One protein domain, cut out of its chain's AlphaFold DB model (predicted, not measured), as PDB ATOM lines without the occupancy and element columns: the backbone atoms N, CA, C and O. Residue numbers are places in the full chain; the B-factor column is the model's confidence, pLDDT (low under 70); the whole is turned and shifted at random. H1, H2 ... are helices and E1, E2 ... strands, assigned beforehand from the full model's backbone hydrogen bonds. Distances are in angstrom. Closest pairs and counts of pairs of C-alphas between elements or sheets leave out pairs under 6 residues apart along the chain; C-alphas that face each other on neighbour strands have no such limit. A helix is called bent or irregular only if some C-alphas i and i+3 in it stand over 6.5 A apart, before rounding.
ATOM      1  N   ARG A   2     154.064 118.281 164.443       82.69
ATOM      2  CA  ARG A   2     154.416 119.632 163.929       82.69
ATOM      3  C   ARG A   2     155.186 120.493 164.944       82.69
ATOM      4  O   ARG A   2     156.238 121.007 164.605       82.69
ATOM      5  N   GLU A   3     154.692 120.608 166.176       84.44
ATOM      6  CA  GLU A   3     155.363 121.374 167.249       84.44
ATOM      7  C   GLU A   3     156.770 120.838 167.559       84.44
ATOM      8  O   GLU A   3     157.707 121.597 167.766       84.44
ATOM      9  N   GLU A   4     156.931 119.516 167.521       87.50
ATOM     10  CA  GLU A   4     158.214 118.832 167.704       87.50
ATOM     11  C   GLU A   4     159.195 119.150 166.564       87.50
ATOM     12  O   GLU A   4     160.348 119.474 166.825       87.50
ATOM     13  N   MET A   5     158.717 119.169 165.313       87.88
ATOM     14  CA  MET A   5     159.518 119.572 164.150       87.88
ATOM     15  C   MET A   5     159.951 121.041 164.223       87.88
ATOM     16  O   MET A   5     161.083 121.356 163.867       87.88
ATOM     17  N   VAL A   6     159.071 121.942 164.680       91.75
ATOM     18  CA  VAL A   6     159.411 123.362 164.885       91.75
ATOM     19  C   VAL A   6     160.490 123.496 165.963       91.75
ATOM     20  O   VAL A   6     161.477 124.201 165.753       91.75
ATOM     21  N   ALA A   7     160.351 122.781 167.083       89.81
ATOM     22  CA  ALA A   7     161.325 122.809 168.172       89.81
ATOM     23  C   ALA A   7     162.708 122.292 167.734       89.81
ATOM     24  O   ALA A   7     163.722 122.924 168.036       89.81
ATOM     25  N   GLU A   8     162.755 121.187 166.986       91.56
ATOM     26  CA  GLU A   8     163.999 120.618 166.456       91.56
ATOM     27  C   GLU A   8     164.656 121.549 165.425       91.56
ATOM     28  O   GLU A   8     165.850 121.841 165.521       91.56
ATOM     29  N   ALA A   9     163.875 122.098 164.489       90.06
ATOM     30  CA  ALA A   9     164.370 123.069 163.516       90.06
ATOM     31  C   ALA A   9     164.899 124.344 164.196       90.06
ATOM     32  O   ALA A   9     165.943 124.864 163.802       90.06
ATOM     33  N   SER A  10     164.224 124.833 165.243       91.31
ATOM     34  CA  SER A  10     164.670 126.002 166.011       91.31
ATOM     35  C   SER A  10     165.971 125.718 166.766       91.31
ATOM     36  O   SER A  10     166.864 126.566 166.786       91.31
ATOM     37  N   ALA A  11     166.122 124.523 167.345       90.19
ATOM     38  CA  ALA A  11     167.365 124.103 167.991       90.19
ATOM     39  C   ALA A  11     168.533 124.056 166.994       90.19
ATOM     40  O   ALA A  11     169.589 124.624 167.270       90.19
ATOM     41  N   LEU A  12     168.311 123.477 165.810       89.00
ATOM     42  CA  LEU A  12     169.300 123.423 164.731       89.00
ATOM     43  C   LEU A  12     169.706 124.826 164.257       89.00
ATOM     44  O   LEU A  12     170.886 125.113 164.066       89.00
ATOM     45  N   LEU A  13     168.744 125.739 164.113       88.50
ATOM     46  CA  LEU A  13     169.025 127.131 163.755       88.50
ATOM     47  C   LEU A  13     169.829 127.864 164.840       88.50
ATOM     48  O   LEU A  13     170.701 128.660 164.502       88.50
ATOM     49  N   LYS A  14     169.569 127.587 166.126       84.69
ATOM     50  CA  LYS A  14     170.315 128.166 167.258       84.69
ATOM     51  C   LYS A  14     171.744 127.637 167.342       84.69
ATOM     52  O   LYS A  14     172.646 128.421 167.611       84.69
ATOM     53  N   GLU A  15     171.960 126.349 167.077       83.62
ATOM     54  CA  GLU A  15     173.303 125.758 166.990       83.62
ATOM     55  C   GLU A  15     174.114 126.401 165.856       83.62
ATOM     56  O   GLU A  15     175.272 126.773 166.025       83.62
ATOM     57  N   HIS A  16     173.475 126.622 164.707       73.75
ATOM     58  CA  HIS A  16     174.105 127.244 163.546       73.75
ATOM     59  C   HIS A  16     174.117 128.780 163.570       73.75
ATOM     60  O   HIS A  16     174.670 129.396 162.656       73.75
ATOM     61  N   ALA A  17     173.586 129.423 164.614       61.53
ATOM     62  CA  ALA A  17     173.648 130.877 164.773       61.53
ATOM     63  C   ALA A  17     175.094 131.397 164.943       61.53
ATOM     64  O   ALA A  17     175.349 132.587 164.759       61.53
ATOM     65  N   GLU A  18     176.065 130.514 165.211       63.56
ATOM     66  CA  GLU A  18     177.501 130.833 165.211       63.56
ATOM     67  C   GLU A  18     178.081 131.119 163.807       63.56
ATOM     68  O   GLU A  18     179.194 131.633 163.695       63.56
ATOM     69  N   LEU A  19     177.340 130.847 162.719       66.62
ATOM     70  CA  LEU A  19     177.783 131.066 161.329       66.62
ATOM     71  C   LEU A  19     177.920 132.550 160.934       66.62
ATOM     72  O   LEU A  19     178.471 132.858 159.873       66.62
ATOM     73  N   GLY A  20     177.451 133.474 161.777       76.12
ATOM     74  CA  GLY A  20     177.603 134.918 161.604       76.12
ATOM     75  C   GLY A  20     176.280 135.671 161.402       76.12
ATOM     76  O   GLY A  20     175.206 135.076 161.403       76.12
ATOM     77  N   PRO A  21     176.338 137.005 161.210       79.62
ATOM     78  CA  PRO A  21     175.157 137.879 161.206       79.62
ATOM     79  C   PRO A  21     174.257 137.729 159.966       79.62
ATOM     80  O   PRO A  21     173.165 138.288 159.933       79.62
ATOM     81  N   LEU A  22     174.720 137.019 158.932       85.81
ATOM     82  CA  LEU A  22     173.956 136.691 157.731       85.81
ATOM     83  C   LEU A  22     174.432 135.335 157.203       85.81
ATOM     84  O   LEU A  22     175.594 135.197 156.819       85.81
ATOM     85  N   PHE A  23     173.528 134.362 157.135       87.19
ATOM     86  CA  PHE A  23     173.781 133.041 156.560       87.19
ATOM     87  C   PHE A  23     172.657 132.661 155.591       87.19
ATOM     88  O   PHE A  23     171.578 133.254 155.603       87.19
ATOM     89  N   ALA A  24     172.920 131.688 154.718       88.06
ATOM     90  CA  ALA A  24     171.955 131.213 153.733       88.06
ATOM     91  C   ALA A  24     171.583 129.755 154.015       88.06
ATOM     92  O   ALA A  24     172.458 128.898 154.120       88.06
ATOM     93  N   LEU A  25     170.282 129.474 154.079       88.69
ATOM     94  CA  LEU A  25     169.738 128.121 154.119       88.69
ATOM     95  C   LEU A  25     169.135 127.795 152.752       88.69
ATOM     96  O   LEU A  25     168.287 128.532 152.250       88.69
ATOM     97  N   LYS A  26     169.564 126.688 152.144       87.94
ATOM     98  CA  LYS A  26     169.063 126.257 150.837       87.94
ATOM     99  C   LYS A  26     168.801 124.759 150.833       87.94
ATOM    100  O   LYS A  26     169.729 123.960 150.795       87.94
ATOM    101  N   ASP A  27     167.529 124.401 150.709       84.25
ATOM    102  CA  ASP A  27     167.060 123.086 150.278       84.25
ATOM    103  C   ASP A  27     165.860 123.287 149.330       84.25
ATOM    104  O   ASP A  27     165.021 124.153 149.591       84.25
ATOM    105  N   PRO A  28     165.745 122.544 148.211       77.31
ATOM    106  CA  PRO A  28     164.602 122.675 147.302       77.31
ATOM    107  C   PRO A  28     163.233 122.511 147.982       77.31
ATOM    108  O   PRO A  28     162.248 123.087 147.525       77.31
ATOM    109  N   ARG A  29     163.166 121.752 149.082       81.19
ATOM    110  CA  ARG A  29     161.938 121.435 149.823       81.19
ATOM    111  C   ARG A  29     161.597 122.466 150.893       81.19
ATOM    112  O   ARG A  29     160.522 122.355 151.477       81.19
ATOM    113  N   LEU A  30     162.436 123.485 151.120       87.44
ATOM    114  CA  LEU A  30     162.122 124.565 152.066       87.44
ATOM    115  C   LEU A  30     160.763 125.190 151.762       87.44
ATOM    116  O   LEU A  30     159.989 125.423 152.675       87.44
ATOM    117  N   CYS A  31     160.431 125.378 150.483       87.12
ATOM    118  CA  CYS A  31     159.138 125.921 150.069       87.12
ATOM    119  C   CYS A  31     157.935 125.083 150.527       87.12
ATOM    120  O   CYS A  31     156.879 125.641 150.792       87.12
ATOM    121  N   ARG A  32     158.081 123.757 150.654       85.75
ATOM    122  CA  ARG A  32     157.005 122.845 151.075       85.75
ATOM    123  C   ARG A  32     156.775 122.850 152.581       85.75
ATOM    124  O   ARG A  32     155.691 122.477 153.014       85.75
ATOM    125  N   LEU A  33     157.795 123.236 153.342       88.88
ATOM    126  CA  LEU A  33     157.813 123.263 154.805       88.88
ATOM    127  C   LEU A  33     158.099 124.678 155.327       88.88
ATOM    128  O   LEU A  33     158.633 124.848 156.421       88.88
ATOM    129  N   ALA A  34     157.815 125.694 154.511       89.94
ATOM    130  CA  ALA A  34     158.208 127.065 154.804       89.94
ATOM    131  C   ALA A  34     157.512 127.584 156.064       89.94
ATOM    132  O   ALA A  34     158.122 128.323 156.818       89.94
ATOM    133  N   ASP A  35     156.281 127.152 156.339       89.38
ATOM    134  CA  ASP A  35     155.568 127.499 157.567       89.38
ATOM    135  C   ASP A  35     156.316 127.021 158.823       89.38
ATOM    136  O   ASP A  35     156.493 127.798 159.755       89.38
ATOM    137  N   VAL A  36     156.820 125.780 158.821       91.62
ATOM    138  CA  VAL A  36     157.614 125.213 159.923       91.62
ATOM    139  C   VAL A  36     158.933 125.965 160.083       91.62
ATOM    140  O   VAL A  36     159.304 126.328 161.196       91.62
ATOM    141  N   TRP A  37     159.639 126.228 158.980       92.88
ATOM    142  CA  TRP A  37     160.929 126.919 159.022       92.88
ATOM    143  C   TRP A  37     160.808 128.385 159.437       92.88
ATOM    144  O   TRP A  37     161.629 128.854 160.217       92.88
ATOM    145  N   LEU A  38     159.800 129.109 158.948       92.94
ATOM    146  CA  LEU A  38     159.575 130.512 159.306       92.94
ATOM    147  C   LEU A  38     159.179 130.656 160.779       92.94
ATOM    148  O   LEU A  38     159.653 131.570 161.449       92.94
ATOM    149  N   GLU A  39     158.365 129.735 161.300       92.44
ATOM    150  CA  GLU A  39     158.026 129.673 162.725       92.44
ATOM    151  C   GLU A  39     159.259 129.342 163.578       92.44
ATOM    152  O   GLU A  39     159.561 130.052 164.532       92.44
ATOM    153  N   ALA A  40     160.053 128.349 163.170       93.06
ATOM    154  CA  ALA A  40     161.293 127.995 163.856       93.06
ATOM    155  C   ALA A  40     162.326 129.140 163.863       93.06
ATOM    156  O   ALA A  40     163.025 129.331 164.861       93.06
ATOM    157  N   MET A  41     162.416 129.911 162.771       92.06
ATOM    158  CA  MET A  41     163.252 131.115 162.678       92.06
ATOM    159  C   MET A  41     162.755 132.211 163.622       92.06
ATOM    160  O   MET A  41     163.568 132.820 164.316       92.06
ATOM    161  N   HIS A  42     161.440 132.407 163.724       91.25
ATOM    162  CA  HIS A  42     160.854 133.332 164.692       91.25
ATOM    163  C   HIS A  42     161.199 132.938 166.142       91.25
ATOM    164  O   HIS A  42     161.701 133.772 166.897       91.25
ATOM    165  N   ASP A  43     161.053 131.657 166.499       92.69
ATOM    166  CA  ASP A  43     161.418 131.106 167.819       92.69
ATOM    167  C   ASP A  43     162.928 131.160 168.109       92.69
ATOM    168  O   ASP A  43     163.373 131.153 169.268       92.69
ATOM    169  N   ALA A  44     163.737 131.189 167.050       90.81
ATOM    170  CA  ALA A  44     165.178 131.389 167.110       90.81
ATOM    171  C   ALA A  44     165.601 132.863 167.088       90.81
ATOM    172  O   ALA A  44     166.794 133.130 167.204       90.81
ATOM    173  N   GLN A  45     164.655 133.807 167.003       90.38
ATOM    174  CA  GLN A  45     164.917 135.245 166.870       90.38
ATOM    175  C   GLN A  45     165.769 135.589 165.635       90.38
ATOM    176  O   GLN A  45     166.610 136.485 165.669       90.38
ATOM    177  N   ILE A  46     165.550 134.865 164.538       90.69
ATOM    178  CA  ILE A  46     166.217 135.058 163.250       90.69
ATOM    179  C   ILE A  46     165.212 135.667 162.276       90.69
ATOM    180  O   ILE A  46     164.147 135.099 162.041       90.69
ATOM    181  N   ASP A  47     165.567 136.802 161.674       90.44
ATOM    182  CA  ASP A  47     164.743 137.443 160.651       90.44
ATOM    183  C   ASP A  47     164.884 136.712 159.302       90.44
ATOM    184  O   ASP A  47     165.964 136.742 158.700       90.44
ATOM    185  N   PRO A  48     163.819 136.086 158.771       92.44
ATOM    186  CA  PRO A  48     163.893 135.397 157.491       92.44
ATOM    187  C   PRO A  48     163.928 136.390 156.324       92.44
ATOM    188  O   PRO A  48     163.164 137.356 156.254       92.44
ATOM    189  N   LEU A  49     164.793 136.102 155.353       93.88
ATOM    190  CA  LEU A  49     164.873 136.801 154.076       93.88
ATOM    191  C   LEU A  49     164.737 135.778 152.952       93.88
ATOM    192  O   LEU A  49     165.512 134.825 152.881       93.88
ATOM    193  N   VAL A  50     163.746 135.956 152.081       94.50
ATOM    194  CA  VAL A  50     163.346 134.909 151.133       94.50
ATOM    195  C   VAL A  50     163.778 135.260 149.714       94.50
ATOM    196  O   VAL A  50     163.409 136.296 149.166       94.50
ATOM    197  N   VAL A  51     164.522 134.357 149.078       94.62
ATOM    198  CA  VAL A  51     164.828 134.429 147.644       94.62
ATOM    199  C   VAL A  51     164.066 133.317 146.935       94.62
ATOM    200  O   VAL A  51     164.348 132.136 147.143       94.62
ATOM    201  N   ILE A  52     163.110 133.685 146.084       94.19
ATOM    202  CA  ILE A  52     162.370 132.736 145.249       94.19
ATOM    203  C   ILE A  52     163.071 132.663 143.892       94.19
ATOM    204  O   ILE A  52     162.949 133.561 143.059       94.19
ATOM    205  N   MET A  53     163.815 131.577 143.678       92.38
ATOM    206  CA  MET A  53     164.473 131.305 142.401       92.38
ATOM    207  C   MET A  53     163.546 130.536 141.461       92.38
ATOM    208  O   MET A  53     163.159 129.403 141.750       92.38
ATOM    209  N   VAL A  54     163.242 131.125 140.307       91.25
ATOM    210  CA  VAL A  54     162.318 130.559 139.319       91.25
ATOM    211  C   VAL A  54     163.079 130.124 138.074       91.25
ATOM    212  O   VAL A  54     163.891 130.861 137.521       91.25
ATOM    213  N   ARG A  55     162.809 128.905 137.613       89.56
ATOM    214  CA  ARG A  55     163.380 128.338 136.387       89.56
ATOM    215  C   ARG A  55     162.265 127.881 135.458       89.56
ATOM    216  O   ARG A  55     161.190 127.522 135.935       89.56
ATOM    217  N   ASN A  56     162.545 127.863 134.154       88.50
ATOM    218  CA  ASN A  56     161.641 127.335 133.140       88.50
ATOM    219  C   ASN A  56     161.126 125.927 133.540       88.50
ATOM    220  O   ASN A  56     161.941 125.017 133.718       88.50
ATOM    221  N   PRO A  57     159.799 125.728 133.676       89.19
ATOM    222  CA  PRO A  57     159.226 124.465 134.128       89.19
ATOM    223  C   PRO A  57     159.518 123.292 133.191       89.19
ATOM    224  O   PRO A  57     159.660 122.175 133.676       89.19
ATOM    225  N   LEU A  58     159.658 123.520 131.878       84.94
ATOM    226  CA  LEU A  58     160.021 122.456 130.935       84.94
ATOM    227  C   LEU A  58     161.455 121.978 131.167       84.94
ATOM    228  O   LEU A  58     161.686 120.777 131.218       84.94
ATOM    229  N   GLU A  59     162.401 122.894 131.397       83.75
ATOM    230  CA  GLU A  59     163.781 122.516 131.732       83.75
ATOM    231  C   GLU A  59     163.860 121.796 133.084       83.75
ATOM    232  O   GLU A  59     164.673 120.892 133.261       83.75
ATOM    233  N   VAL A  60     163.030 122.198 134.052       84.38
ATOM    234  CA  VAL A  60     162.944 121.509 135.345       84.38
ATOM    235  C   VAL A  60     162.381 120.103 135.154       84.38
ATOM    236  O   VAL A  60     162.962 119.158 135.674       84.38
ATOM    237  N   ALA A  61     161.309 119.946 134.377       81.62
ATOM    238  CA  ALA A  61     160.732 118.642 134.074       81.62
ATOM    239  C   ALA A  61     161.720 117.735 133.319       81.62
ATOM    240  O   ALA A  61     161.922 116.605 133.747       81.62
ATOM    241  N   GLU A  62     162.407 118.231 132.285       76.50
ATOM    242  CA  GLU A  62     163.452 117.485 131.560       76.50
ATOM    243  C   GLU A  62     164.641 117.122 132.464       76.50
ATOM    244  O   GLU A  62     165.189 116.019 132.397       76.50
ATOM    245  N   SER A  63     165.045 118.029 133.358       74.31
ATOM    246  CA  SER A  63     166.113 117.757 134.324       74.31
ATOM    247  C   SER A  63     165.710 116.695 135.349       74.31
ATOM    248  O   SER A  63     166.554 115.895 135.746       74.31
ATOM    249  N   LEU A  64     164.455 116.688 135.800       70.00
ATOM    250  CA  LEU A  64     163.933 115.669 136.713       70.00
ATOM    251  C   LEU A  64     163.715 114.333 135.997       70.00
ATOM    252  O   LEU A  64     163.949 113.281 136.580       70.00
ATOM    253  N   GLU A  65     163.333 114.355 134.725       66.38
ATOM    254  CA  GLU A  65     163.186 113.158 133.897       66.38
ATOM    255  C   GLU A  65     164.545 112.496 133.620       66.38
ATOM    256  O   GLU A  65     164.698 111.288 133.781       66.38
ATOM    257  N   SER A  66     165.574 113.282 133.298       62.94
ATOM    258  CA  SER A  66     166.932 112.769 133.064       62.94
ATOM    259  C   SER A  66     167.653 112.307 134.337       62.94
ATOM    260  O   SER A  66     168.436 111.355 134.276       62.94
ATOM    261  N   ARG A  67     167.397 112.955 135.483       51.69
ATOM    262  CA  ARG A  67     168.052 112.649 136.768       51.69
ATOM    263  C   ARG A  67     167.301 111.608 137.601       51.69
ATOM    264  O   ARG A  67     167.918 110.661 138.080       51.69
ATOM    265  N   ASP A  68     165.993 111.789 137.763       53.09
ATOM    266  CA  ASP A  68     165.156 111.055 138.719       53.09
ATOM    267  C   ASP A  68     164.135 110.127 138.024       53.09
ATOM    268  O   ASP A  68     163.366 109.452 138.704       53.09
ATOM    269  N   LEU A  69     164.119 110.077 136.678       48.53
ATOM    270  CA  LEU A  69     163.187 109.287 135.845       48.53
ATOM    271  C   LEU A  69     161.707 109.528 136.190       48.53
ATOM    272  O   LEU A  69     160.845 108.667 136.006       48.53
ATOM    273  N   MET A  70     161.411 110.738 136.662       62.00
ATOM    274  CA  MET A  70     160.050 111.221 136.845       62.00
ATOM    275  C   MET A  70     159.415 111.489 135.482       62.00
ATOM    276  O   MET A  70     160.070 111.996 134.574       62.00
ATOM    277  N   SER A  71     158.120 111.194 135.337       65.81
ATOM    278  CA  SER A  71     157.421 111.535 134.096       65.81
ATOM    279  C   SER A  71     157.421 113.050 133.874       65.81
ATOM    280  O   SER A  71     157.262 113.828 134.820       65.81
ATOM    281  N   HIS A  72     157.528 113.473 132.616       69.25
ATOM    282  CA  HIS A  72     157.508 114.889 132.248       69.25
ATOM    283  C   HIS A  72     156.314 115.647 132.867       69.25
ATOM    284  O   HIS A  72     156.468 116.721 133.446       69.25
ATOM    285  N   GLY A  73     155.115 115.051 132.833       70.94
ATOM    286  CA  GLY A  73     153.913 115.632 133.444       70.94
ATOM    287  C   GLY A  73     154.000 115.771 134.968       70.94
ATOM    288  O   GLY A  73     153.549 116.779 135.512       70.94
ATOM    289  N   TYR A  74     154.617 114.806 135.658       73.25
ATOM    290  CA  TYR A  74     154.869 114.885 137.101       73.25
ATOM    291  C   TYR A  74     155.818 116.040 137.431       73.25
ATOM    292  O   TYR A  74     155.513 116.838 138.314       73.25
ATOM    293  N   GLY A  75     156.919 116.182 136.685       78.06
ATOM    294  CA  GLY A  75     157.883 117.269 136.880       78.06
ATOM    295  C   GLY A  75     157.243 118.660 136.786       78.06
ATOM    296  O   GLY A  75     157.536 119.535 137.602       78.06
ATOM    297  N   LEU A  76     156.300 118.848 135.856       83.88
ATOM    298  CA  LEU A  76     155.557 120.106 135.701       83.88
ATOM    299  C   LEU A  76     154.595 120.385 136.865       83.88
ATOM    300  O   LEU A  76     154.512 121.519 137.337       83.88
ATOM    301  N   LEU A  77     153.876 119.366 137.348       82.88
ATOM    302  CA  LEU A  77     152.983 119.508 138.505       82.88
ATOM    303  C   LEU A  77     153.772 119.749 139.796       82.88
ATOM    304  O   LEU A  77     153.360 120.555 140.630       82.88
ATOM    305  N   LEU A  78     154.921 119.085 139.942       83.19
ATOM    306  CA  LEU A  78     155.825 119.269 141.068       83.19
ATOM    307  C   LEU A  78     156.361 120.701 141.098       83.19
ATOM    308  O   LEU A  78     156.294 121.346 142.145       83.19
ATOM    309  N   TRP A  79     156.822 121.216 139.953       90.88
ATOM    310  CA  TRP A  79     157.244 122.609 139.810       90.88
ATOM    311  C   TRP A  79     156.133 123.570 140.238       90.88
ATOM    312  O   TRP A  79     156.367 124.444 141.071       90.88
ATOM    313  N   LEU A  80     154.910 123.363 139.735       90.38
ATOM    314  CA  LEU A  80     153.771 124.231 140.042       90.38
ATOM    315  C   LEU A  80     153.463 124.233 141.540       90.38
ATOM    316  O   LEU A  80     153.282 125.298 142.126       90.38
ATOM    317  N   ARG A  81     153.477 123.056 142.177       88.12
ATOM    318  CA  ARG A  81     153.276 122.939 143.622       88.12
ATOM    319  C   ARG A  81     154.335 123.715 144.407       88.12
ATOM    320  O   ARG A  81     153.982 124.487 145.289       88.12
ATOM    321  N   HIS A  82     155.611 123.545 144.060       90.88
ATOM    322  CA  HIS A  82     156.717 124.217 144.749       90.88
ATOM    323  C   HIS A  82     156.629 125.740 144.614       90.88
ATOM    324  O   HIS A  82     156.856 126.443 145.592       90.88
ATOM    325  N   VAL A  83     156.260 126.252 143.435       92.50
ATOM    326  CA  VAL A  83     156.089 127.694 143.205       92.50
ATOM    327  C   VAL A  83     154.914 128.253 144.006       92.50
ATOM    328  O   VAL A  83     155.073 129.274 144.671       92.50
ATOM    329  N   ILE A  84     153.760 127.577 143.988       91.44
ATOM    330  CA  ILE A  84     152.571 128.000 144.743       91.44
ATOM    331  C   ILE A  84     152.867 128.033 146.244       91.44
ATOM    332  O   ILE A  84     152.519 129.003 146.910       91.44
ATOM    333  N   ASP A  85     153.516 127.001 146.785       91.31
ATOM    334  CA  ASP A  85     153.825 126.963 148.216       91.31
ATOM    335  C   ASP A  85     154.906 127.971 148.599       91.31
ATOM    336  O   ASP A  85     154.760 128.654 149.611       91.31
ATOM    337  N   ALA A  86     155.961 128.100 147.784       92.38
ATOM    338  CA  ALA A  86     157.005 129.100 147.993       92.38
ATOM    339  C   ALA A  86     156.401 130.500 148.069       92.38
ATOM    340  O   ALA A  86     156.752 131.270 148.957       92.38
ATOM    341  N   GLU A  87     155.480 130.821 147.162       93.50
ATOM    342  CA  GLU A  87     154.782 132.097 147.169       93.50
ATOM    343  C   GLU A  87     153.858 132.212 148.382       93.50
ATOM    344  O   GLU A  87     154.046 133.090 149.219       93.50
ATOM    345  N   ARG A  88     152.887 131.314 148.528       92.62
ATOM    346  CA  ARG A  88     151.827 131.450 149.528       92.62
ATOM    347  C   ARG A  88     152.361 131.456 150.958       92.62
ATOM    348  O   ARG A  88     151.910 132.262 151.768       92.62
ATOM    349  N   LEU A  89     153.310 130.574 151.273       92.38
ATOM    350  CA  LEU A  89     153.834 130.416 152.632       92.38
ATOM    351  C   LEU A  89     154.879 131.473 153.003       92.38
ATOM    352  O   LEU A  89     155.103 131.701 154.186       92.38
ATOM    353  N   SER A  90     155.493 132.146 152.025       93.06
ATOM    354  CA  SER A  90     156.429 133.248 152.297       93.06
ATOM    355  C   SER A  90     155.763 134.626 152.350       93.06
ATOM    356  O   SER A  90     156.460 135.632 152.500       93.06
ATOM    357  N   ARG A  91     154.432 134.715 152.207       91.88
ATOM    358  CA  ARG A  91     153.717 135.999 152.280       91.88
ATOM    359  C   ARG A  91     153.973 136.676 153.626       91.88
ATOM    360  O   ARG A  91     154.062 136.025 154.662       91.88
ATOM    361  N   GLY A  92     154.094 137.999 153.597       88.69
ATOM    362  CA  GLY A  92     154.417 138.803 154.780       88.69
ATOM    363  C   GLY A  92     155.906 138.836 155.138       88.69
ATOM    364  O   GLY A  92     156.291 139.643 155.980       88.69
ATOM    365  N   GLN A  93     156.749 138.032 154.480       92.25
ATOM    366  CA  GLN A  93     158.202 138.110 154.625       92.25
ATOM    367  C   GLN A  93     158.819 139.067 153.608       92.25
ATOM    368  O   GLN A  93     158.280 139.291 152.522       92.25
ATOM    369  N   ARG A  94     160.002 139.598 153.935       93.00
ATOM    370  CA  ARG A  94     160.834 140.307 152.957       93.00
ATOM    371  C   ARG A  94     161.333 139.299 151.931       93.00
ATOM    372  O   ARG A  94     162.099 138.393 152.272       93.00
ATOM    373  N   ARG A  95     160.880 139.449 150.688       93.75
ATOM    374  CA  ARG A  95     161.136 138.481 149.628       93.75
ATOM    375  C   ARG A  95     161.442 139.133 148.291       93.75
ATOM    376  O   ARG A  95     161.003 140.242 148.010       93.75
ATOM    377  N   VAL A  96     162.205 138.420 147.475       94.44
ATOM    378  CA  VAL A  96     162.545 138.810 146.107       94.44
ATOM    379  C   VAL A  96     162.408 137.604 145.186       94.44
ATOM    380  O   VAL A  96     162.799 136.490 145.546       94.44
ATOM    381  N   VAL A  97     161.855 137.822 143.994       94.56
ATOM    382  CA  VAL A  97     161.802 136.814 142.932       94.56
ATOM    383  C   VAL A  97     162.935 137.073 141.952       94.56
ATOM    384  O   VAL A  97     163.153 138.204 141.523       94.56
ATOM    385  N   CYS A  98     163.672 136.030 141.596       92.75
ATOM    386  CA  CYS A  98     164.739 136.089 140.603       92.75
ATOM    387  C   CYS A  98     164.623 134.883 139.677       92.75
ATOM    388  O   CYS A  98     164.263 133.787 140.113       92.75
ATOM    389  N   THR A  99     164.948 135.060 138.399       90.69
ATOM    390  CA  THR A  99     164.963 133.934 137.463       90.69
ATOM    391  C   THR A  99     166.358 133.341 137.336       90.69
ATOM    392  O   THR A  99     167.377 134.015 137.488       90.69
ATOM    393  N   TYR A 100     166.414 132.043 137.054       88.06
ATOM    394  CA  TYR A 100     167.668 131.351 136.783       88.06
ATOM    395  C   TYR A 100     168.370 131.915 135.536       88.06
ATOM    396  O   TYR A 100     169.593 132.010 135.517       88.06
ATOM    397  N   ASP A 101     167.597 132.350 134.535       83.94
ATOM    398  CA  ASP A 101     168.123 133.011 133.339       83.94
ATOM    399  C   ASP A 101     168.799 134.343 133.688       83.94
ATOM    400  O   ASP A 101     169.949 134.545 133.312       83.94
ATOM    401  N   GLN A 102     168.161 135.191 134.505       87.31
ATOM    402  CA  GLN A 102     168.769 136.441 134.979       87.31
ATOM    403  C   GLN A 102     170.084 136.196 135.729       87.31
ATOM    404  O   GLN A 102     171.036 136.947 135.544       87.31
ATOM    405  N   LEU A 103     170.149 135.150 136.564       89.06
ATOM    406  CA  LEU A 103     171.362 134.808 137.308       89.06
ATOM    407  C   LEU A 103     172.504 134.375 136.380       89.06
ATOM    408  O   LEU A 103     173.638 134.774 136.605       89.06
ATOM    409  N   LEU A 104     172.228 133.558 135.361       84.88
ATOM    410  CA  LEU A 104     173.268 133.064 134.455       84.88
ATOM    411  C   LEU A 104     173.683 134.080 133.384       84.88
ATOM    412  O   LEU A 104     174.825 134.046 132.936       84.88
ATOM    413  N   GLU A 105     172.772 134.946 132.938       83.81
ATOM    414  CA  GLU A 105     173.071 135.972 131.933       83.81
ATOM    415  C   GLU A 105     173.813 137.162 132.537       83.81
ATOM    416  O   GLU A 105     174.774 137.651 131.943       83.81
ATOM    417  N   ASN A 106     173.380 137.626 133.711       86.19
ATOM    418  CA  ASN A 106     174.035 138.710 134.428       86.19
ATOM    419  C   ASN A 106     173.833 138.571 135.944       86.19
ATOM    420  O   ASN A 106     172.940 139.180 136.547       86.19
ATOM    421  N   TRP A 107     174.703 137.782 136.579       89.94
ATOM    422  CA  TRP A 107     174.626 137.536 138.017       89.94
ATOM    423  C   TRP A 107     174.813 138.814 138.848       89.94
ATOM    424  O   TRP A 107     174.236 138.908 139.932       89.94
ATOM    425  N   HIS A 108     175.553 139.814 138.349       87.31
ATOM    426  CA  HIS A 108     175.725 141.096 139.037       87.31
ATOM    427  C   HIS A 108     174.390 141.817 139.230       87.31
ATOM    428  O   HIS A 108     174.094 142.267 140.340       87.31
ATOM    429  N   ASP A 109     173.560 141.879 138.188       88.19
ATOM    430  CA  ASP A 109     172.233 142.494 138.268       88.19
ATOM    431  C   ASP A 109     171.306 141.686 139.179       88.19
ATOM    432  O   ASP A 109     170.582 142.262 139.992       88.19
ATOM    433  N   ALA A 110     171.354 140.351 139.097       89.31
ATOM    434  CA  ALA A 110     170.562 139.476 139.960       89.31
ATOM    435  C   ALA A 110     170.913 139.670 141.447       89.31
ATOM    436  O   ALA A 110     170.029 139.892 142.275       89.31
ATOM    437  N   VAL A 111     172.204 139.679 141.794       89.19
ATOM    438  CA  VAL A 111     172.673 139.954 143.162       89.19
ATOM    439  C   VAL A 111     172.345 141.388 143.582       89.19
ATOM    440  O   VAL A 111     171.962 141.614 144.731       89.19
ATOM    441  N   GLY A 112     172.428 142.357 142.665       89.31
ATOM    442  CA  GLY A 112     172.004 143.737 142.895       89.31
ATOM    443  C   GLY A 112     170.521 143.844 143.260       89.31
ATOM    444  O   GLY A 112     170.175 144.532 144.223       89.31
ATOM    445  N   ARG A 113     169.648 143.107 142.564       88.81
ATOM    446  CA  ARG A 113     168.218 143.011 142.903       88.81
ATOM    447  C   ARG A 113     167.999 142.364 144.260       88.81
ATOM    448  O   ARG A 113     167.232 142.903 145.049       88.81
ATOM    449  N   ILE A 114     168.692 141.265 144.566       91.88
ATOM    450  CA  ILE A 114     168.592 140.603 145.877       91.88
ATOM    451  C   ILE A 114     169.005 141.568 146.994       91.88
ATOM    452  O   ILE A 114     168.307 141.695 147.999       91.88
ATOM    453  N   LYS A 115     170.103 142.305 146.793       91.38
ATOM    454  CA  LYS A 115     170.601 143.305 147.739       91.38
ATOM    455  C   LYS A 115     169.548 144.379 148.027       91.38
ATOM    456  O   LYS A 115     169.226 144.623 149.188       91.38
ATOM    457  N   SER A 116     169.015 145.000 146.976       89.81
ATOM    458  CA  SER A 116     168.032 146.082 147.089       89.81
ATOM    459  C   SER A 116     166.676 145.594 147.601       89.81
ATOM    460  O   SER A 116     166.090 146.239 148.463       89.81
ATOM    461  N   GLY A 117     166.193 144.448 147.113       88.75
ATOM    462  CA  GLY A 117     164.887 143.884 147.463       88.75
ATOM    463  C   GLY A 117     164.808 143.368 148.899       88.75
ATOM    464  O   GLY A 117     163.768 143.493 149.538       88.75
ATOM    465  N   LEU A 118     165.908 142.835 149.437       92.50
ATOM    466  CA  LEU A 118     165.962 142.349 150.822       92.50
ATOM    467  C   LEU A 118     166.518 143.387 151.809       92.50
ATOM    468  O   LEU A 118     166.388 143.215 153.022       92.50
ATOM    469  N   GLY A 119     167.134 144.463 151.309       90.25
ATOM    470  CA  GLY A 119     167.753 145.501 152.133       90.25
ATOM    471  C   GLY A 119     169.002 145.022 152.877       90.25
ATOM    472  O   GLY A 119     169.255 145.463 153.997       90.25
ATOM    473  N   VAL A 120     169.774 144.107 152.283       89.81
ATOM    474  CA  VAL A 120     170.972 143.515 152.905       89.81
ATOM    475  C   VAL A 120     172.269 144.085 152.349       89.81
ATOM    476  O   VAL A 120     172.328 144.607 151.240       89.81
ATOM    477  N   SER A 121     173.350 143.941 153.113       85.94
ATOM    478  CA  SER A 121     174.714 144.151 152.628       85.94
ATOM    479  C   SER A 121     175.497 142.852 152.757       85.94
ATOM    480  O   SER A 121     175.630 142.317 153.854       85.94
ATOM    481  N   PHE A 122     176.004 142.333 151.638       84.31
ATOM    482  CA  PHE A 122     176.776 141.094 151.649       84.31
ATOM    483  C   PHE A 122     178.151 141.307 152.308       84.31
ATOM    484  O   PHE A 122     178.845 142.262 151.950       84.31
ATOM    485  N   PRO A 123     178.578 140.415 153.221       77.38
ATOM    486  CA  PRO A 123     179.814 140.584 153.991       77.38
ATOM    487  C   PRO A 123     181.090 140.455 153.141       77.38
ATOM    488  O   PRO A 123     182.128 141.003 153.498       77.38
ATOM    489  N   ARG A 124     181.024 139.756 151.997       77.81
ATOM    490  CA  ARG A 124     182.147 139.523 151.074       77.81
ATOM    491  C   ARG A 124     181.851 140.107 149.690       77.81
ATOM    492  O   ARG A 124     181.486 139.378 148.779       77.81
ATOM    493  N   ASN A 125     182.002 141.422 149.531       77.44
ATOM    494  CA  ASN A 125     181.733 142.119 148.267       77.44
ATOM    495  C   ASN A 125     182.987 142.842 147.742       77.44
ATOM    496  O   ASN A 125     183.108 144.059 147.875       77.44
ATOM    497  N   SER A 126     183.941 142.081 147.193       83.56
ATOM    498  CA  SER A 126     185.196 142.599 146.628       83.56
ATOM    499  C   SER A 126     185.405 142.122 145.181       83.56
ATOM    500  O   SER A 126     184.872 141.074 144.814       83.56
ATOM    501  N   PRO A 127     186.230 142.819 144.371       83.75
ATOM    502  CA  PRO A 127     186.536 142.395 142.999       83.75
ATOM    503  C   PRO A 127     187.140 140.986 142.895       83.75
ATOM    504  O   PRO A 127     186.977 140.317 141.880       83.75
ATOM    505  N   VAL A 128     187.833 140.520 143.942       85.44
ATOM    506  CA  VAL A 128     188.389 139.157 143.999       85.44
ATOM    507  C   VAL A 128     187.268 138.123 144.092       85.44
ATOM    508  O   VAL A 128     187.258 137.167 143.328       85.44
ATOM    509  N   VAL A 129     186.287 138.355 144.968       85.19
ATOM    510  CA  VAL A 129     185.121 137.470 145.120       85.19
ATOM    511  C   VAL A 129     184.254 137.488 143.864       85.19
ATOM    512  O   VAL A 129     183.703 136.462 143.489       85.19
ATOM    513  N   HIS A 130     184.149 138.630 143.180       85.31
ATOM    514  CA  HIS A 130     183.434 138.701 141.900       85.31
ATOM    515  C   HIS A 130     184.066 137.777 140.859       85.31
ATOM    516  O   HIS A 130     183.345 137.009 140.236       85.31
ATOM    517  N   ARG A 131     185.402 137.758 140.763       84.19
ATOM    518  CA  ARG A 131     186.117 136.832 139.875       84.19
ATOM    519  C   ARG A 131     185.913 135.364 140.265       84.19
ATOM    520  O   ARG A 131     185.703 134.541 139.389       84.19
ATOM    521  N   GLU A 132     185.926 135.041 141.562       86.00
ATOM    522  CA  GLU A 132     185.616 133.680 142.040       86.00
ATOM    523  C   GLU A 132     184.208 133.231 141.613       86.00
ATOM    524  O   GLU A 132     184.006 132.072 141.251       86.00
ATOM    525  N   ILE A 133     183.233 134.145 141.646       86.00
ATOM    526  CA  ILE A 133     181.857 133.876 141.217       86.00
ATOM    527  C   ILE A 133     181.781 133.727 139.691       86.00
ATOM    528  O   ILE A 133     181.118 132.801 139.229       86.00
ATOM    529  N   ASP A 134     182.470 134.575 138.921       83.06
ATOM    530  CA  ASP A 134     182.555 134.462 137.456       83.06
ATOM    531  C   ASP A 134     183.146 133.110 137.025       83.06
ATOM    532  O   ASP A 134     182.588 132.439 136.157       83.06
ATOM    533  N   ASP A 135     184.235 132.679 137.669       82.56
ATOM    534  CA  ASP A 135     184.885 131.393 137.389       82.56
ATOM    535  C   ASP A 135     183.986 130.202 137.779       82.56
ATOM    536  O   ASP A 135     183.999 129.156 137.124       82.56
ATOM    537  N   PHE A 136     183.186 130.349 138.841       83.56
ATOM    538  CA  PHE A 136     182.256 129.320 139.308       83.56
ATOM    539  C   PHE A 136     181.008 129.194 138.421       83.56
ATOM    540  O   PHE A 136     180.552 128.083 138.136       83.56
ATOM    541  N   LEU A 137     180.432 130.317 137.984       76.00
ATOM    542  CA  LEU A 137     179.224 130.362 137.161       76.00
ATOM    543  C   LEU A 137     179.555 130.070 135.690       76.00
ATOM    544  O   LEU A 137     179.380 130.906 134.807       76.00
ATOM    545  N   SER A 138     180.000 128.844 135.399       60.06
ATOM    546  CA  SER A 138     180.241 128.428 134.017       60.06
ATOM    547  C   SER A 138     178.921 128.187 133.260       60.06
ATOM    548  O   SER A 138     178.086 127.386 133.706       60.06
ATOM    549  N   PRO A 139     178.748 128.755 132.047       55.84
ATOM    550  CA  PRO A 139     177.620 128.453 131.162       55.84
ATOM    551  C   PRO A 139     177.474 126.958 130.827       55.84
ATOM    552  O   PRO A 139     176.393 126.518 130.430       55.84
ATOM    553  N   SER A 140     178.535 126.158 131.004       51.34
ATOM    554  CA  SER A 140     178.544 124.709 130.749       51.34
ATOM    555  C   SER A 140     177.688 123.887 131.722       51.34
ATOM    556  O   SER A 140     177.428 122.718 131.446       51.34
ATOM    557  N   HIS A 141     177.220 124.470 132.832       51.59
ATOM    558  CA  HIS A 141     176.284 123.815 133.760       51.59
ATOM    559  C   HIS A 141     174.818 123.850 133.283       51.59
ATOM    560  O   HIS A 141     173.936 123.294 133.942       51.59
ATOM    561  N   ARG A 142     174.537 124.474 132.128       56.88
ATOM    562  CA  ARG A 142     173.209 124.521 131.506       56.88
ATOM    563  C   ARG A 142     173.133 123.555 130.321       56.88
ATOM    564  O   ARG A 142     173.633 123.842 129.241       56.88
ATOM    565  N   HIS A 143     172.452 122.427 130.509       49.91
ATOM    566  CA  HIS A 143     172.296 121.407 129.461       49.91
ATOM    567  C   HIS A 143     171.132 121.675 128.484       49.91
ATOM    568  O   HIS A 143     171.132 121.127 127.387       49.91
ATOM    569  N   HIS A 144     170.177 122.551 128.836       50.88
ATOM    570  CA  HIS A 144     168.989 122.859 128.025       50.88
ATOM    571  C   HIS A 144     168.722 124.372 128.007       50.88
ATOM    572  O   HIS A 144     168.816 125.029 129.045       50.88
ATOM    573  N   ARG A 145     168.439 124.936 126.826       59.03
ATOM    574  CA  ARG A 145     168.189 126.372 126.611       59.03
ATOM    575  C   ARG A 145     166.830 126.531 125.930       59.03
ATOM    576  O   ARG A 145     166.753 126.657 124.710       59.03
ATOM    577  N   LEU A 146     165.752 126.434 126.709       62.53
ATOM    578  CA  LEU A 146     164.392 126.593 126.192       62.53
ATOM    579  C   LEU A 146     163.905 128.017 126.452       62.53
ATOM    580  O   LEU A 146     163.833 128.456 127.599       62.53
ATOM    581  N   ALA A 147     163.530 128.721 125.383       68.44
ATOM    582  CA  ALA A 147     162.954 130.057 125.478       68.44
ATOM    583  C   ALA A 147     161.650 130.020 126.291       68.44
ATOM    584  O   ALA A 147     160.811 129.134 126.096       68.44
ATOM    585  N   VAL A 148     161.473 130.980 127.195       69.06
ATOM    586  CA  VAL A 148     160.335 131.058 128.123       69.06
ATOM    587  C   VAL A 148     158.999 131.203 127.376       69.06
ATOM    588  O   VAL A 148     157.974 130.654 127.789       69.06
ATOM    589  N   GLU A 149     159.020 131.832 126.200       71.56
ATOM    590  CA  GLU A 149     157.897 131.959 125.270       71.56
ATOM    591  C   GLU A 149     157.349 130.599 124.823       71.56
ATOM    592  O   GLU A 149     156.157 130.482 124.527       71.56
ATOM    593  N   THR A 150     158.194 129.564 124.816       69.50
ATOM    594  CA  THR A 150     157.812 128.186 124.484       69.50
ATOM    595  C   THR A 150     156.822 127.630 125.501       69.50
ATOM    596  O   THR A 150     155.945 126.864 125.130       69.50
ATOM    597  N   VAL A 151     156.900 128.037 126.772       74.50
ATOM    598  CA  VAL A 151     155.926 127.635 127.799       74.50
ATOM    599  C   VAL A 151     154.661 128.477 127.684       74.50
ATOM    600  O   VAL A 151     153.556 127.938 127.633       74.50
ATOM    601  N   LEU A 152     154.818 129.801 127.595       76.75
ATOM    602  CA  LEU A 152     153.702 130.751 127.607       76.75
ATOM    603  C   LEU A 152     152.769 130.607 126.394       76.75
ATOM    604  O   LEU A 152     151.577 130.882 126.507       76.75
ATOM    605  N   ARG A 153     153.284 130.160 125.241       74.94
ATOM    606  CA  ARG A 153     152.505 129.988 124.000       74.94
ATOM    607  C   ARG A 153     152.072 128.547 123.725       74.94
ATOM    608  O   ARG A 153     151.323 128.315 122.778       74.94
ATOM    609  N   ASN A 154     152.527 127.574 124.515       75.25
ATOM    610  CA  ASN A 154     152.202 126.168 124.285       75.25
ATOM    611  C   ASN A 154     150.811 125.843 124.830       75.25
ATOM    612  O   ASN A 154     150.638 125.659 126.034       75.25
ATOM    613  N   SER A 155     149.832 125.738 123.927       68.25
ATOM    614  CA  SER A 155     148.434 125.404 124.227       68.25
ATOM    615  C   SER A 155     148.232 123.989 124.785       68.25
ATOM    616  O   SER A 155     147.176 123.719 125.351       68.25
ATOM    617  N   GLY A 156     149.229 123.105 124.672       63.56
ATOM    618  CA  GLY A 156     149.217 121.756 125.242       63.56
ATOM    619  C   GLY A 156     149.552 121.689 126.737       63.56
ATOM    620  O   GLY A 156     149.361 120.641 127.347       63.56
ATOM    621  N   LEU A 157     150.037 122.782 127.341       78.25
ATOM    622  CA  LEU A 157     150.288 122.869 128.786       78.25
ATOM    623  C   LEU A 157     149.033 123.325 129.553       78.25
ATOM    624  O   LEU A 157     148.076 123.825 128.958       78.25
ATOM    625  N   SER A 158     149.010 123.164 130.878       81.19
ATOM    626  CA  SER A 158     147.888 123.655 131.688       81.19
ATOM    627  C   SER A 158     147.903 125.183 131.798       81.19
ATOM    628  O   SER A 158     148.964 125.809 131.858       81.19
ATOM    629  N   ASP A 159     146.714 125.788 131.863       83.69
ATOM    630  CA  ASP A 159     146.577 127.228 132.116       83.69
ATOM    631  C   ASP A 159     147.214 127.632 133.449       83.69
ATOM    632  O   ASP A 159     147.871 128.667 133.520       83.69
ATOM    633  N   TRP A 160     147.090 126.784 134.476       88.88
ATOM    634  CA  TRP A 160     147.711 126.984 135.787       88.88
ATOM    635  C   TRP A 160     149.220 127.208 135.688       88.88
ATOM    636  O   TRP A 160     149.739 128.177 136.236       88.88
ATOM    637  N   LEU A 161     149.918 126.339 134.951       88.88
ATOM    638  CA  LEU A 161     151.368 126.403 134.800       88.88
ATOM    639  C   LEU A 161     151.796 127.680 134.071       88.88
ATOM    640  O   LEU A 161     152.701 128.380 134.525       88.88
ATOM    641  N   ARG A 162     151.132 127.996 132.951       89.56
ATOM    642  CA  ARG A 162     151.450 129.185 132.147       89.56
ATOM    643  C   ARG A 162     151.239 130.473 132.934       89.56
ATOM    644  O   ARG A 162     152.103 131.346 132.899       89.56
ATOM    645  N   LYS A 163     150.116 130.581 133.647       91.50
ATOM    646  CA  LYS A 163     149.772 131.761 134.450       91.50
ATOM    647  C   LYS A 163     150.717 131.938 135.632       91.50
ATOM    648  O   LYS A 163     151.271 133.020 135.791       91.50
ATOM    649  N   ALA A 164     150.987 130.869 136.387       93.56
ATOM    650  CA  ALA A 164     151.927 130.920 137.507       93.56
ATOM    651  C   ALA A 164     153.333 131.346 137.053       93.56
ATOM    652  O   ALA A 164     153.943 132.217 137.670       93.56
ATOM    653  N   LEU A 165     153.830 130.798 135.937       93.38
ATOM    654  CA  LEU A 165     155.104 131.230 135.364       93.38
ATOM    655  C   LEU A 165     155.066 132.703 134.936       93.38
ATOM    656  O   LEU A 165     155.995 133.442 135.244       93.38
ATOM    657  N   ALA A 166     154.004 133.143 134.257       91.81
ATOM    658  CA  ALA A 166     153.869 134.529 133.817       91.81
ATOM    659  C   ALA A 166     153.901 135.521 134.992       91.81
ATOM    660  O   ALA A 166     154.570 136.548 134.891       91.81
ATOM    661  N   VAL A 167     153.226 135.202 136.101       94.50
ATOM    662  CA  VAL A 167     153.267 135.997 137.340       94.50
ATOM    663  C   VAL A 167     154.694 136.080 137.883       94.50
ATOM    664  O   VAL A 167     155.206 137.174 138.102       94.50
ATOM    665  N   MET A 168     155.372 134.939 138.031       94.88
ATOM    666  CA  MET A 168     156.733 134.895 138.577       94.88
ATOM    667  C   MET A 168     157.745 135.686 137.739       94.88
ATOM    668  O   MET A 168     158.623 136.353 138.284       94.88
ATOM    669  N   LEU A 169     157.615 135.641 136.411       92.12
ATOM    670  CA  LEU A 169     158.454 136.428 135.507       92.12
ATOM    671  C   LEU A 169     158.202 137.926 135.681       92.12
ATOM    672  O   LEU A 169     159.164 138.674 135.834       92.12
ATOM    673  N   ARG A 170     156.930 138.354 135.740       92.44
ATOM    674  CA  ARG A 170     156.585 139.756 136.026       92.44
ATOM    675  C   ARG A 170     157.188 140.204 137.353       92.44
ATOM    676  O   ARG A 170     157.851 141.234 137.404       92.44
ATOM    677  N   TRP A 171     157.035 139.413 138.412       94.00
ATOM    678  CA  TRP A 171     157.561 139.761 139.734       94.00
ATOM    679  C   TRP A 171     159.083 139.858 139.777       94.00
ATOM    680  O   TRP A 171     159.613 140.640 140.562       94.00
ATOM    681  N   SER A 172     159.787 139.127 138.907       91.19
ATOM    682  CA  SER A 172     161.244 139.247 138.778       91.19
ATOM    683  C   SER A 172     161.714 140.583 138.183       91.19
ATOM    684  O   SER A 172     162.899 140.905 138.272       91.19
ATOM    685  N   GLU A 173     160.807 141.362 137.584       88.44
ATOM    686  CA  GLU A 173     161.108 142.643 136.934       88.44
ATOM    687  C   GLU A 173     160.450 143.833 137.636       88.44
ATOM    688  O   GLU A 173     161.119 144.819 137.937       88.44
ATOM    689  N   VAL A 174     159.140 143.747 137.890       86.94
ATOM    690  CA  VAL A 174     158.313 144.881 138.341       86.94
ATOM    691  C   VAL A 174     157.803 144.746 139.778       86.94
ATOM    692  O   VAL A 174     157.221 145.693 140.303       86.94
ATOM    693  N   GLY A 175     158.058 143.609 140.433       86.94
ATOM    694  CA  GLY A 175     157.586 143.325 141.790       86.94
ATOM    695  C   GLY A 175     156.145 142.812 141.853       86.94
ATOM    696  O   GLY A 175     155.531 142.494 140.835       86.94
ATOM    697  N   GLU A 176     155.631 142.674 143.074       91.25
ATOM    698  CA  GLU A 176     154.360 141.998 143.353       91.25
ATOM    699  C   GLU A 176     153.131 142.899 143.181       91.25
ATOM    700  O   GLU A 176     153.192 144.108 143.409       91.25
ATOM    701  N   SER A 177     151.985 142.295 142.845       92.06
ATOM    702  CA  SER A 177     150.692 142.983 142.762       92.06
ATOM    703  C   SER A 177     149.569 142.184 143.433       92.06
ATOM    704  O   SER A 177     149.590 140.952 143.458       92.06
ATOM    705  N   GLU A 178     148.551 142.880 143.957       90.44
ATOM    706  CA  GLU A 178     147.390 142.227 144.584       90.44
ATOM    707  C   GLU A 178     146.562 141.395 143.592       90.44
ATOM    708  O   GLU A 178     145.933 140.411 143.978       90.44
ATOM    709  N   GLU A 179     146.528 141.790 142.316       92.62
ATOM    710  CA  GLU A 179     145.824 141.043 141.271       92.62
ATOM    711  C   GLU A 179     146.499 139.689 141.025       92.62
ATOM    712  O   GLU A 179     145.824 138.658 140.997       92.62
ATOM    713  N   ASP A 180     147.832 139.679 140.962       94.38
ATOM    714  CA  ASP A 180     148.617 138.455 140.812       94.38
ATOM    715  C   ASP A 180     148.460 137.516 142.020       94.38
ATOM    716  O   ASP A 180     148.370 136.300 141.843       94.38
ATOM    717  N   HIS A 181     148.370 138.051 143.249       92.88
ATOM    718  CA  HIS A 181     148.085 137.240 144.447       92.88
ATOM    719  C   HIS A 181     146.749 136.506 144.320       92.88
ATOM    720  O   HIS A 181     146.679 135.309 144.599       92.88
ATOM    721  N   ARG A 182     145.699 137.189 143.843       92.75
ATOM    722  CA  ARG A 182     144.384 136.564 143.625       92.75
ATOM    723  C   ARG A 182     144.426 135.511 142.519       92.75
ATOM    724  O   ARG A 182     143.757 134.486 142.648       92.75
ATOM    725  N   GLU A 183     145.192 135.739 141.451       93.50
ATOM    726  CA  GLU A 183     145.368 134.751 140.380       93.50
ATOM    727  C   GLU A 183     146.066 133.484 140.899       93.50
ATOM    728  O   GLU A 183     145.591 132.374 140.646       93.50
ATOM    729  N   LEU A 184     147.138 133.628 141.683       93.69
ATOM    730  CA  LEU A 184     147.833 132.494 142.297       93.69
ATOM    731  C   LEU A 184     146.971 131.766 143.339       93.69
ATOM    732  O   LEU A 184     146.996 130.537 143.379       93.69
ATOM    733  N   ASP A 185     146.164 132.485 144.124       92.69
ATOM    734  CA  ASP A 185     145.227 131.883 145.081       92.69
ATOM    735  C   ASP A 185     144.143 131.054 144.377       92.69
ATOM    736  O   ASP A 185     143.820 129.948 144.819       92.69
ATOM    737  N   ALA A 186     143.615 131.548 143.253       90.75
ATOM    738  CA  ALA A 186     142.661 130.804 142.434       90.75
ATOM    739  C   ALA A 186     143.295 129.526 141.861       90.75
ATOM    740  O   ALA A 186     142.710 128.446 141.964       90.75
ATOM    741  N   ILE A 187     144.517 129.629 141.325       91.12
ATOM    742  CA  ILE A 187     145.274 128.475 140.824       91.12
ATOM    743  C   ILE A 187     145.521 127.460 141.947       91.12
ATOM    744  O   ILE A 187     145.306 126.266 141.742       91.12
ATOM    745  N   ALA A 188     145.934 127.913 143.133       86.75
ATOM    746  CA  ALA A 188     146.181 127.052 144.284       86.75
ATOM    747  C   ALA A 188     144.916 126.295 144.710       86.75
ATOM    748  O   ALA A 188     144.960 125.080 144.888       86.75
ATOM    749  N   ALA A 189     143.778 126.988 144.811       82.88
ATOM    750  CA  ALA A 189     142.507 126.376 145.186       82.88
ATOM    751  C   ALA A 189     142.029 125.337 144.155       82.88
ATOM    752  O   ALA A 189     141.573 124.252 144.526       82.88
ATOM    753  N   GLU A 190     142.142 125.633 142.857       82.62
ATOM    754  CA  GLU A 190     141.790 124.690 141.787       82.62
ATOM    755  C   GLU A 190     142.723 123.469 141.761       82.62
ATOM    756  O   GLU A 190     142.262 122.330 141.603       82.62
ATOM    757  N   PHE A 191     144.021 123.698 141.966       81.88
ATOM    758  CA  PHE A 191     145.035 122.654 142.031       81.88
ATOM    759  C   PHE A 191     144.816 121.729 143.236       81.88
ATOM    760  O   PHE A 191     144.777 120.510 143.061       81.88
ATOM    761  N   ASP A 192     144.593 122.285 144.432       76.12
ATOM    762  CA  ASP A 192     144.342 121.535 145.671       76.12
ATOM    763  C   ASP A 192     143.064 120.685 145.576       76.12
ATOM    764  O   ASP A 192     143.067 119.504 145.929       76.12
ATOM    765  N   ASN A 193     141.982 121.238 145.016       70.62
ATOM    766  CA  ASN A 193     140.733 120.499 144.803       70.62
ATOM    767  C   ASN A 193     140.899 119.337 143.811       70.62
ATOM    768  O   ASN A 193     140.284 118.277 143.964       70.62
ATOM    769  N   SER A 194     141.760 119.511 142.807       66.00
ATOM    770  CA  SER A 194     142.058 118.487 141.801       66.00
ATOM    771  C   SER A 194     143.101 117.466 142.277       66.00
ATOM    772  O   SER A 194     143.204 116.371 141.718       66.00
ATOM    773  N   TYR A 195     143.849 117.786 143.339       53.88
ATOM    774  CA  TYR A 195     144.949 116.979 143.862       53.88
ATOM    775  C   TYR A 195     144.500 115.585 144.300       53.88
ATOM    776  O   TYR A 195     145.218 114.624 144.067       53.88
ATOM    777  N   SER A 196     143.289 115.418 144.841       49.62
ATOM    778  CA  SER A 196     142.767 114.092 145.230       49.62
ATOM    779  C   SER A 196     142.620 113.111 144.050       49.62
ATOM    780  O   SER A 196     142.786 111.902 144.225       49.62
ATOM    781  N   ALA A 197     142.366 113.622 142.838       50.44
ATOM    782  CA  ALA A 197     142.277 112.830 141.611       50.44
ATOM    783  C   ALA A 197     143.663 112.529 141.013       50.44
ATOM    784  O   ALA A 197     143.875 111.443 140.469       50.44
ATOM    785  N   PHE A 198     144.618 113.456 141.151       49.66
ATOM    786  CA  PHE A 198     145.995 113.276 140.684       49.66
ATOM    787  C   PHE A 198     146.870 112.500 141.669       49.66
ATOM    788  O   PHE A 198     147.734 111.759 141.225       49.66
ATOM    789  N   ALA A 199     146.624 112.575 142.977       44.94
ATOM    790  CA  ALA A 199     147.419 111.930 144.023       44.94
ATOM    791  C   ALA A 199     147.564 110.419 143.797       44.94
ATOM    792  O   ALA A 199     148.639 109.873 144.011       44.94
ATOM    793  N   ARG A 200     146.530 109.745 143.273       50.28
ATOM    794  CA  ARG A 200     146.604 108.314 142.917       50.28
ATOM    795  C   ARG A 200     147.475 108.043 141.682       50.28
ATOM    796  O   ARG A 200     148.176 107.042 141.646       50.28
ATOM    797  N   LEU A 201     147.462 108.936 140.690       47.91
ATOM    798  CA  LEU A 201     148.340 108.900 139.505       47.91
ATOM    799  C   LEU A 201     149.790 109.315 139.829       47.91
ATOM    800  O   LEU A 201     150.726 108.851 139.182       47.91
ATOM    801  N   LEU A 202     149.970 110.169 140.839       49.78
ATOM    802  CA  LEU A 202     151.258 110.646 141.341       49.78
ATOM    803  C   LEU A 202     151.925 109.600 142.255       49.78
ATOM    804  O   LEU A 202     153.113 109.362 142.093       49.78
ATOM    805  N   LEU A 203     151.176 108.891 143.113       46.34
ATOM    806  CA  LEU A 203     151.673 107.743 143.904       46.34
ATOM    807  C   LEU A 203     152.185 106.596 143.012       46.34
ATOM    808  O   LEU A 203     153.173 105.944 143.329       46.34
ATOM    809  N   LEU A 204     151.557 106.396 141.848       46.62
ATOM    810  CA  LEU A 204     152.051 105.497 140.797       46.62
ATOM    811  C   LEU A 204     153.375 105.983 140.173       46.62
ATOM    812  O   LEU A 204     154.172 105.170 139.709       46.62
ATOM    813  N   SER A 205     153.613 107.300 140.160       46.50
ATOM    814  CA  SER A 205     154.851 107.916 139.663       46.50
ATOM    815  C   SER A 205     155.972 107.947 140.708       46.50
ATOM    816  O   SER A 205     157.130 107.900 140.310       46.50
TER     817      SER A 205
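What this domain is: This is residues 2 to 205 of the 688 residues of an uncharacterized protein of Porphyrobacter sp. CACIAM 03H1 (UniProt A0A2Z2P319). A small sheet of two strands, E1 and E2, makes the core, with helices round it: H4 mostly by E1, H6 and H9 mostly by E2. H1 crosses residues 36 to 43 of the kinked H2, H10a folds back along H9, and residues 124 to 129 stick out. The printed part has 204 residues, in the order H1 H2 E1 H3 H4 E2 H5 H6 H7 H8 H9 H10; the sheet, E1 beside E2, is parallel and the class is mostly helix. The whole is compact, with a radius of gyration of the C-alphas of 18.1 A and spans of 47 by 43 by 36 A.

Where its parts are: H1, residues 2 to 19, begins at C-alpha 2 (154.416, 119.632, 163.929), runs 26.1 A and is only just irregular, with C-alphas 15 and 18 6.8 A apart. H2, residues 28 to 43, is irregular, with C-alphas 32 and 35 8.1 A apart and a kink of 77 degrees near residue 35. E1 is residues 49 to 54, 16.2 A. H3 is residues 57 to 68 and H4 residues 72 to 89, 25.9 A. E2 is residues 94 to 99, 17.3 A. H5 is residues 100 to 105, H6 107 to 118, H7 127 to 136, H8 149 to 152 and H9 159 to 174, 22.1 A. H10, residues 178 to 205, was assigned as one helix by its hydrogen bonds but is bent, with C-alphas 193 and 196 6.7 A apart; its arms are H10a, 178 to 193, and H10b, 196 to 205, ending at C-alpha 205 (154.851, 107.916, 139.663).

How they stand to each other: H4 is the hub. Residues 82 to 89 of H4 touch residues 29 to 35 of H2 (Cys 31 and Ala 86, closest C-alphas, 4.4 A). H3 touches H4 at a steep tilt of 64 degrees, Ala 61 and Gly 75 having the closest C-alphas at 4.2 A. H9 touches H4, H8 and H10a, and with H10a makes a helical hairpin at a shallow tilt of 29 degrees. H1 and H2 touch about perpendicular, at 82 degrees. E1, H3 H4 and E2 make a strand-helix-strand unit, two parallel neighbour strands joined through helices, with a right-handed crossover; N 52 and O 96 are 2.9 A apart, within hydrogen-bond range. H5 and H6 touch only at the corner, and H7 is near H6. Every O i to N i+4 pair is within range in H3, H4, H5, H6, H7 and H10a, against 12 of 14 in H1, 9 of 12 in H2, 11 of 12 in H9 and 4 of 6 in H10b; H8 is too short for one.

The domain as a whole: The C-alphas of Pro 127 and Ala 197 are the farthest apart, 53.2 A. The printed part has no cut, and the link H7 to H8 is long. Mean pLDDT of the printed part is 81.8; among residues under 70 are 138 to 148 and 194 to 205.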